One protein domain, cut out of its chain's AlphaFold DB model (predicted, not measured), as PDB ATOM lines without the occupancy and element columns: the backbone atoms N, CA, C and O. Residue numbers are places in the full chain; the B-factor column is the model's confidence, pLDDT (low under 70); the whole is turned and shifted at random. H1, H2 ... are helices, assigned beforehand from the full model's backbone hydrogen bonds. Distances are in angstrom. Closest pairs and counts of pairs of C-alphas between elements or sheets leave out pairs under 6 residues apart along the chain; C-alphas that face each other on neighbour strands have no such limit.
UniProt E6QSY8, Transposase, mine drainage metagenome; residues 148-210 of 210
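Overview. This is residues 148 to 210 of the 210 residues of the protein "Transposase" of mine drainage metagenome (UniProt E6QSY8). Two helices, H1 and H2, lie far from each other and point much the same way, and a long stretch with no named element, residues 167 to 189, runs back between them, making a flat, open zigzag. The printed part has 63 residues with two named helices, H1 then H2, and no named strand; the class is all helix. It is loose, with a radius of gyration of the C-alphas of 15.1 A and spans of 42 by 37 by 9 A.

Arrangement. Start at H1, residues 149 to 166, where 13 of 14 O i to N i+4 pairs are within hydrogen-bond range. A long link of 23 residues, 167 to 189, leads to H2, residues 190 to 208, where every such pair is within range. H1 and H2 are apart. Residues 182 to 206, of which 190 to 206 belong to H2, stand free, as do residues 165 to 170.

Along the chain. Find C-alpha 149 at (26.848, 40.411, 93.593); from there H1 runs 25.6 A to C-alpha 166. H2 runs 26.4 A from C-alpha 190 to C-alpha 208 at (29.658, 24.711, 121.314).

Size, cuts and confidence. Look at Asn 166 and Asp 189, whose C-alphas are the two farthest apart, 42.3 A. The printed part has no cut. In this model, pLDDT is under 70 at residues 188 to 210.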
ATOM      1  N   MET A 148      27.675  42.340  89.976       97.06
ATOM      2  CA  MET A 148      26.616  42.985  90.766       97.06
ATOM      3  C   MET A 148      26.478  42.389  92.172       97.06
ATOM      4  O   MET A 148      25.918  43.013  93.082       97.06
ATOM      5  N   ASP A 149      26.981  41.174  92.362       96.44
ATOM      6  CA  ASP A 149      26.848  40.411  93.593       96.44
ATOM      7  C   ASP A 149      27.498  41.093  94.802       96.44
ATOM      8  O   ASP A 149      26.916  41.058  95.882       96.44
ATOM      9  N   VAL A 150      28.626  41.793  94.638       95.44
ATOM     10  CA  VAL A 150      29.302  42.528  95.727       95.44
ATOM     11  C   VAL A 150      28.339  43.487  96.431       95.44
ATOM     12  O   VAL A 150      28.231  43.509  97.662       95.44
ATOM     13  N   ALA A 151      27.600  44.282  95.654       96.38
ATOM     14  CA  ALA A 151      26.644  45.239  96.198       96.38
ATOM     15  C   ALA A 151      25.420  44.538  96.810       96.38
ATOM     16  O   ALA A 151      24.909  44.976  97.844       96.38
ATOM     17  N   LEU A 152      24.952  43.447  96.196       96.38
ATOM     18  CA  LEU A 152      23.818  42.659  96.689       96.38
ATOM     19  C   LEU A 152      24.133  41.976  98.025       96.38
ATOM     20  O   LEU A 152      23.329  42.037  98.956       96.38
ATOM     21  N   LEU A 153      25.310  41.367  98.138       96.44
ATOM     22  CA  LEU A 153      25.786  40.699  99.342       96.44
ATOM     23  C   LEU A 153      25.978  41.696 100.489       96.44
ATOM     24  O   LEU A 153      25.460  41.474 101.583       96.44
ATOM     25  N   ARG A 154      26.574  42.865 100.217       95.81
ATOM     26  CA  ARG A 154      26.681  43.951 101.207       95.81
ATOM     27  C   ARG A 154      25.315  44.402 101.727       95.81
ATOM     28  O   ARG A 154      25.144  44.590 102.928       95.81
ATOM     29  N   LYS A 155      24.317  44.547 100.847       96.00
ATOM     30  CA  LYS A 155      22.942  44.879 101.264       96.00
ATOM     31  C   LYS A 155      22.349  43.800 102.177       96.00
ATOM     32  O   LYS A 155      21.644  44.132 103.128       96.00
ATOM     33  N   ARG A 156      22.636  42.519 101.922       95.69
ATOM     34  CA  ARG A 156      22.137  41.409 102.749       95.69
ATOM     35  C   ARG A 156      22.707  41.401 104.156       95.69
ATOM     36  O   ARG A 156      21.950  41.082 105.067       95.69
ATOM     37  N   VAL A 157      23.968  41.795 104.343       95.31
ATOM     38  CA  VAL A 157      24.549  41.978 105.684       95.31
ATOM     39  C   VAL A 157      23.657  42.902 106.513       95.31
ATOM     40  O   VAL A 157      23.125  42.476 107.538       95.31
ATOM     41  N   GLY A 158      23.358  44.100 105.998       95.75
ATOM     42  CA  GLY A 158      22.512  45.071 106.699       95.75
ATOM     43  C   GLY A 158      21.086  44.572 106.967       95.75
ATOM     44  O   GLY A 158      20.549  44.790 108.051       95.75
ATOM     45  N   VAL A 159      20.474  43.847 106.020       96.00
ATOM     46  CA  VAL A 159      19.144  43.236 106.222       96.00
ATOM     47  C   VAL A 159      19.170  42.221 107.366       96.00
ATOM     48  O   VAL A 159      18.278  42.227 108.213       96.00
ATOM     49  N   TYR A 160      20.182  41.354 107.408       95.69
ATOM     50  CA  TYR A 160      20.297  40.322 108.440       95.69
ATOM     51  C   TYR A 160      20.618  40.910 109.814       95.69
ATOM     52  O   TYR A 160      20.050  40.462 110.808       95.69
ATOM     53  N   GLU A 161      21.479  41.921 109.880       95.69
ATOM     54  CA  GLU A 161      21.796  42.634 111.121       95.69
ATOM     55  C   GLU A 161      20.576  43.369 111.678       95.69
ATOM     56  O   GLU A 161      20.264  43.234 112.861       95.69
ATOM     57  N   ALA A 162      19.830  44.081 110.828       96.38
ATOM     58  CA  ALA A 162      18.592  44.742 111.227       96.38
ATOM     59  C   ALA A 162      17.539  43.730 111.703       96.38
ATOM     60  O   ALA A 162      16.897  43.933 112.733       96.38
ATOM     61  N   ALA A 163      17.394  42.606 110.996       96.38
ATOM     62  CA  ALA A 163      16.462  41.555 111.384       96.38
ATOM     63  C   ALA A 163      16.853  40.912 112.726       96.38
ATOM     64  O   ALA A 163      15.973  40.676 113.553       96.38
ATOM     65  N   LYS A 164      18.152  40.681 112.968       96.38
ATOM     66  CA  LYS A 164      18.662  40.176 114.252       96.38
ATOM     67  C   LYS A 164      18.441  41.173 115.382       96.38
ATOM     68  O   LYS A 164      18.037  40.774 116.466       96.38
ATOM     69  N   LYS A 165      18.661  42.463 115.127       96.19
ATOM     70  CA  LYS A 165      18.397  43.526 116.103       96.19
ATOM     71  C   LYS A 165      16.919  43.581 116.508       96.19
ATOM     72  O   LYS A 165      16.633  43.797 117.679       96.19
ATOM     73  N   ASN A 166      16.001  43.388 115.559       97.25
ATOM     74  CA  ASN A 166      14.557  43.450 115.809       97.25
ATOM     75  C   ASN A 166      13.993  42.184 116.473       97.25
ATOM     76  O   ASN A 166      12.995  42.275 117.179       97.25
ATOM     77  N   HIS A 167      14.608  41.026 116.226       96.12
ATOM     78  CA  HIS A 167      14.127  39.721 116.689       96.12
ATOM     79  C   HIS A 167      15.270  38.857 117.242       96.12
ATOM     80  O   HIS A 167      15.541  37.787 116.685       96.12
ATOM     81  N   PRO A 168      15.988  39.303 118.288       94.94
ATOM     82  CA  PRO A 168      17.176  38.611 118.785       94.94
ATOM     83  C   PRO A 168      16.899  37.157 119.195       94.94
ATOM     84  O   PRO A 168      17.771  36.310 119.032       94.94
ATOM     85  N   GLU A 169      15.676  36.837 119.620       96.50
ATOM     86  CA  GLU A 169      15.225  35.494 119.998       96.50
ATOM     87  C   GLU A 169      15.323  34.452 118.872       96.50
ATOM     88  O   GLU A 169      15.381  33.255 119.147       96.50
ATOM     89  N   ARG A 170      15.366  34.876 117.600       95.06
ATOM     90  CA  ARG A 170      15.507  33.959 116.454       95.06
ATOM     91  C   ARG A 170      16.963  33.628 116.112       95.06
ATOM     92  O   ARG A 170      17.197  32.881 115.161       95.06
ATOM     93  N   TRP A 171      17.936  34.198 116.824       94.25
ATOM     94  CA  TRP A 171      19.362  33.976 116.581       94.25
ATOM     95  C   TRP A 171      20.066  33.476 117.835       94.25
ATOM     96  O   TRP A 171      20.191  34.197 118.817       94.25
ATOM     97  N   SER A 172      20.641  32.280 117.746       91.38
ATOM     98  CA  SER A 172      21.552  31.745 118.764       91.38
ATOM     99  C   SER A 172      22.984  32.284 118.647       91.38
ATOM    100  O   SER A 172      23.778  32.104 119.559       91.38
ATOM    101  N   GLY A 173      23.339  32.946 117.538       91.31
ATOM    102  CA  GLY A 173      24.713  33.379 117.264       91.31
ATOM    103  C   GLY A 173      24.816  34.462 116.189       91.31
ATOM    104  O   GLY A 173      23.893  35.260 115.999       91.31
ATOM    105  N   ALA A 174      25.960  34.538 115.504       90.38
ATOM    106  CA  ALA A 174      26.198  35.491 114.417       90.38
ATOM    107  C   ALA A 174      25.184  35.340 113.264       90.38
ATOM    108  O   ALA A 174      24.540  34.302 113.095       90.38
ATOM    109  N   THR A 175      25.017  36.402 112.476       92.62
ATOM    110  CA  THR A 175      24.247  36.329 111.230       92.62
ATOM    111  C   THR A 175      24.981  35.460 110.209       92.62
ATOM    112  O   THR A 175      26.160  35.141 110.349       92.62
ATOM    113  N   ARG A 176      24.257  35.033 109.172       91.00
ATOM    114  CA  ARG A 176      24.838  34.260 108.075       91.00
ATOM    115  C   ARG A 176      25.991  35.034 107.422       91.00
ATOM    116  O   ARG A 176      25.824  36.218 107.142       91.00
ATOM    117  N   ASN A 177      27.094  34.343 107.121       90.75
ATOM    118  CA  ASN A 177      28.192  34.925 106.355       90.75
ATOM    119  C   ASN A 177      27.735  35.237 104.911       90.75
ATOM    120  O   ASN A 177      27.217  34.358 104.210       90.75
ATOM    121  N   TRP A 178      27.911  36.495 104.507       93.44
ATOM    122  CA  TRP A 178      27.616  37.031 103.179       93.44
ATOM    123  C   TRP A 178      28.858  37.604 102.483       93.44
ATOM    124  O   TRP A 178      28.721  38.398 101.557       93.44
ATOM    125  N   ASP A 179      30.056  37.226 102.915       90.88
ATOM    126  CA  ASP A 179      31.304  37.649 102.296       90.88
ATOM    127  C   ASP A 179      31.355  37.213 100.830       90.88
ATOM    128  O   ASP A 179      30.894  36.134 100.438       90.88
ATOM    129  N   HIS A 180      31.906  38.092 100.001       91.25
ATOM    130  CA  HIS A 180      32.085  37.827  98.586       91.25
ATOM    131  C   HIS A 180      33.234  36.833  98.405       91.25
ATOM    132  O   HIS A 180      34.374  37.121  98.755       91.25
ATOM    133  N   VAL A 181      32.932  35.675  97.823       89.31
ATOM    134  CA  VAL A 181      33.954  34.707  97.405       89.31
ATOM    135  C   VAL A 181      34.824  35.369  96.338       89.31
ATOM    136  O   VAL A 181      34.270  35.908  95.389       89.31
ATOM    137  N   THR A 182      36.147  35.349  96.452       89.75
ATOM    138  CA  THR A 182      37.061  35.949  95.454       89.75
ATOM    139  C   THR A 182      37.766  34.916  94.587       89.75
ATOM    140  O   THR A 182      38.245  35.249  93.509       89.75
ATOM    141  N   GLU A 183      37.801  33.662  95.028       90.94
ATOM    142  CA  GLU A 183      38.565  32.593  94.392       90.94
ATOM    143  C   GLU A 183      37.730  31.316  94.317       90.94
ATOM    144  O   GLU A 183      36.953  31.002  95.222       90.94
ATOM    145  N   VAL A 184      37.885  30.573  93.222       89.31
ATOM    146  CA  VAL A 184      37.239  29.274  93.021       89.31
ATOM    147  C   VAL A 184      38.263  28.314  92.442       89.31
ATOM    148  O   VAL A 184      38.901  28.605  91.434       89.31
ATOM    149  N   TYR A 185      38.380  27.149  93.067       85.19
ATOM    150  CA  TYR A 185      39.306  26.101  92.660       85.19
ATOM    151  C   TYR A 185      38.546  25.003  91.917       85.19
ATOM    152  O   TYR A 185      37.419  24.658  92.287       85.19
ATOM    153  N   LEU A 186      39.142  24.469  90.850       77.88
ATOM    154  CA  LEU A 186      38.589  23.330  90.121       77.88
ATOM    155  C   LEU A 186      38.713  22.043  90.940       77.88
ATOM    156  O   LEU A 186      37.705  21.410  91.232       77.88
ATOM    157  N   ASN A 187      39.942  21.741  91.357       73.25
ATOM    158  CA  ASN A 187      40.293  20.676  92.286       73.25
ATOM    159  C   ASN A 187      41.169  21.316  93.373       73.25
ATOM    160  O   ASN A 187      42.321  21.635  93.080       73.25
ATOM    161  N   PRO A 188      40.638  21.612  94.569       59.19
ATOM    162  CA  PRO A 188      41.471  22.100  95.662       59.19
ATOM    163  C   PRO A 188      42.471  21.007  96.069       59.19
ATOM    164  O   PRO A 188      42.101  19.839  96.171       59.19
ATOM    165  N   ASP A 189      43.735  21.365  96.302       50.28
ATOM    166  CA  ASP A 189      44.683  20.441  96.932       50.28
ATOM    167  C   ASP A 189      44.186  20.068  98.339       50.28
ATOM    168  O   ASP A 189      43.554  20.887  99.015       50.28
ATOM    169  N   HIS A 190      44.511  18.862  98.821       50.19
ATOM    170  CA  HIS A 190      44.093  18.375 100.148       50.19
ATOM    171  C   HIS A 190      44.411  19.358 101.298       50.19
ATOM    172  O   HIS A 190      43.667  19.429 102.271       50.19
ATOM    173  N   GLN A 191      45.446  20.195 101.156       44.97
ATOM    174  CA  GLN A 191      45.791  21.235 102.135       44.97
ATOM    175  C   GLN A 191      44.742  22.364 102.233       44.97
ATOM    176  O   GLN A 191      44.536  22.924 103.308       44.97
ATOM    177  N   HIS A 192      44.038  22.687 101.142       49.12
ATOM    178  CA  HIS A 192      42.964  23.688 101.126       49.12
ATOM    179  C   HIS A 192      41.611  23.110 101.564       49.12
ATOM    180  O   HIS A 192      40.788  23.828 102.139       49.12
ATOM    181  N   GLU A 193      41.376  21.814 101.338       45.09
ATOM    182  CA  GLU A 193      40.221  21.099 101.899       45.09
ATOM    183  C   GLU A 193      40.307  21.024 103.430       45.09
ATOM    184  O   GLU A 193      39.319  21.292 104.118       45.09
ATOM    185  N   GLU A 194      41.499  20.746 103.965       42.06
ATOM    186  CA  GLU A 194      41.769  20.746 105.404       42.06
ATOM    187  C   GLU A 194      41.604  22.136 106.022       42.06
ATOM    188  O   GLU A 194      40.999  22.234 107.082       42.06
ATOM    189  N   GLN A 195      42.047  23.211 105.356       43.25
ATOM    190  CA  GLN A 195      41.852  24.589 105.833       43.25
ATOM    191  C   GLN A 195      40.379  25.018 105.824       43.25
ATOM    192  O   GLN A 195      39.916  25.597 106.803       43.25
ATOM    193  N   ASN A 196      39.617  24.708 104.769       48.31
ATOM    194  CA  ASN A 196      38.185  25.024 104.712       48.31
ATOM    195  C   ASN A 196      37.370  24.234 105.744       48.31
ATOM    196  O   ASN A 196      36.427  24.781 106.319       48.31
ATOM    197  N   ASN A 197      37.734  22.974 106.002       45.66
ATOM    198  CA  ASN A 197      37.124  22.186 107.070       45.66
ATOM    199  C   ASN A 197      37.572  22.676 108.452       45.66
ATOM    200  O   ASN A 197      36.707  22.898 109.285       45.66
ATOM    201  N   HIS A 198      38.854  22.996 108.671       39.22
ATOM    202  CA  HIS A 198      39.328  23.608 109.921       39.22
ATOM    203  C   HIS A 198      38.636  24.942 110.210       39.22
ATOM    204  O   HIS A 198      38.242  25.191 111.341       39.22
ATOM    205  N   GLN A 199      38.439  25.809 109.213       42.91
ATOM    206  CA  GLN A 199      37.746  27.089 109.403       42.91
ATOM    207  C   GLN A 199      36.276  26.881 109.806       42.91
ATOM    208  O   GLN A 199      35.711  27.670 110.565       42.91
ATOM    209  N   LYS A 200      35.655  25.813 109.293       44.97
ATOM    210  CA  LYS A 200      34.274  25.421 109.580       44.97
ATOM    211  C   LYS A 200      34.149  24.753 110.953       44.97
ATOM    212  O   LYS A 200      33.248  25.115 111.701       44.97
ATOM    213  N   ASP A 201      35.098  23.888 111.303       41.53
ATOM    214  CA  ASP A 201      35.186  23.188 112.584       41.53
ATOM    215  C   ASP A 201      35.535  24.155 113.719       41.53
ATOM    216  O   ASP A 201      34.858  24.145 114.734       41.53
ATOM    217  N   ILE A 202      36.476  25.090 113.529       43.72
ATOM    218  CA  ILE A 202      36.757  26.166 114.498       43.72
ATOM    219  C   ILE A 202      35.509  27.035 114.705       43.72
ATOM    220  O   ILE A 202      35.199  27.439 115.827       43.72
ATOM    221  N   HIS A 203      34.760  27.327 113.636       41.72
ATOM    222  CA  HIS A 203      33.524  28.097 113.757       41.72
ATOM    223  C   HIS A 203      32.421  27.323 114.499       41.72
ATOM    224  O   HIS A 203      31.630  27.948 115.211       41.72
ATOM    225  N   ASP A 204      32.359  26.001 114.361       38.38
ATOM    226  CA  ASP A 204      31.376  25.158 115.040       38.38
ATOM    227  C   ASP A 204      31.803  24.783 116.478       38.38
ATOM    228  O   ASP A 204      30.955  24.785 117.368       38.38
ATOM    229  N   GLU A 205      33.096  24.620 116.772       33.41
ATOM    230  CA  GLU A 205      33.637  24.473 118.135       33.41
ATOM    231  C   GLU A 205      33.431  25.745 118.970       33.41
ATOM    232  O   GLU A 205      32.982  25.672 120.115       33.41
ATOM    233  N   LEU A 206      33.642  26.932 118.385       35.59
ATOM    234  CA  LEU A 206      33.347  28.212 119.045       35.59
ATOM    235  C   LEU A 206      31.846  28.425 119.317       35.59
ATOM    236  O   LEU A 206      31.501  29.229 120.179       35.59
ATOM    237  N   LYS A 207      30.944  27.720 118.616       37.44
ATOM    238  CA  LYS A 207      29.496  27.727 118.916       37.44
ATOM    239  C   LYS A 207      29.102  26.741 120.014       37.44
ATOM    240  O   LYS A 207      28.035  26.908 120.592       37.44
ATOM    241  N   ILE A 208      29.911  25.712 120.266       37.06
ATOM    242  CA  ILE A 208      29.658  24.711 121.314       37.06
ATOM    243  C   ILE A 208      30.226  25.183 122.665       37.06
ATOM    244  O   ILE A 208      29.728  24.780 123.712       37.06
ATOM    245  N   ALA A 209      31.232  26.062 122.653       31.44
ATOM    246  CA  ALA A 209      31.914  26.555 123.850       31.44
ATOM    247  C   ALA A 209      31.381  27.892 124.425       31.44
ATOM    248  O   ALA A 209      32.071  28.503 125.244       31.44
ATOM    249  N   ALA A 210      30.185  28.351 124.033       33.19
ATOM    250  CA  ALA A 210      29.542  29.563 124.561       33.19
ATOM    251  C   ALA A 210      28.172  29.271 125.188       33.19
ATOM    252  O   ALA A 210      27.405  28.484 124.587       33.19
TER     253      ALA A 210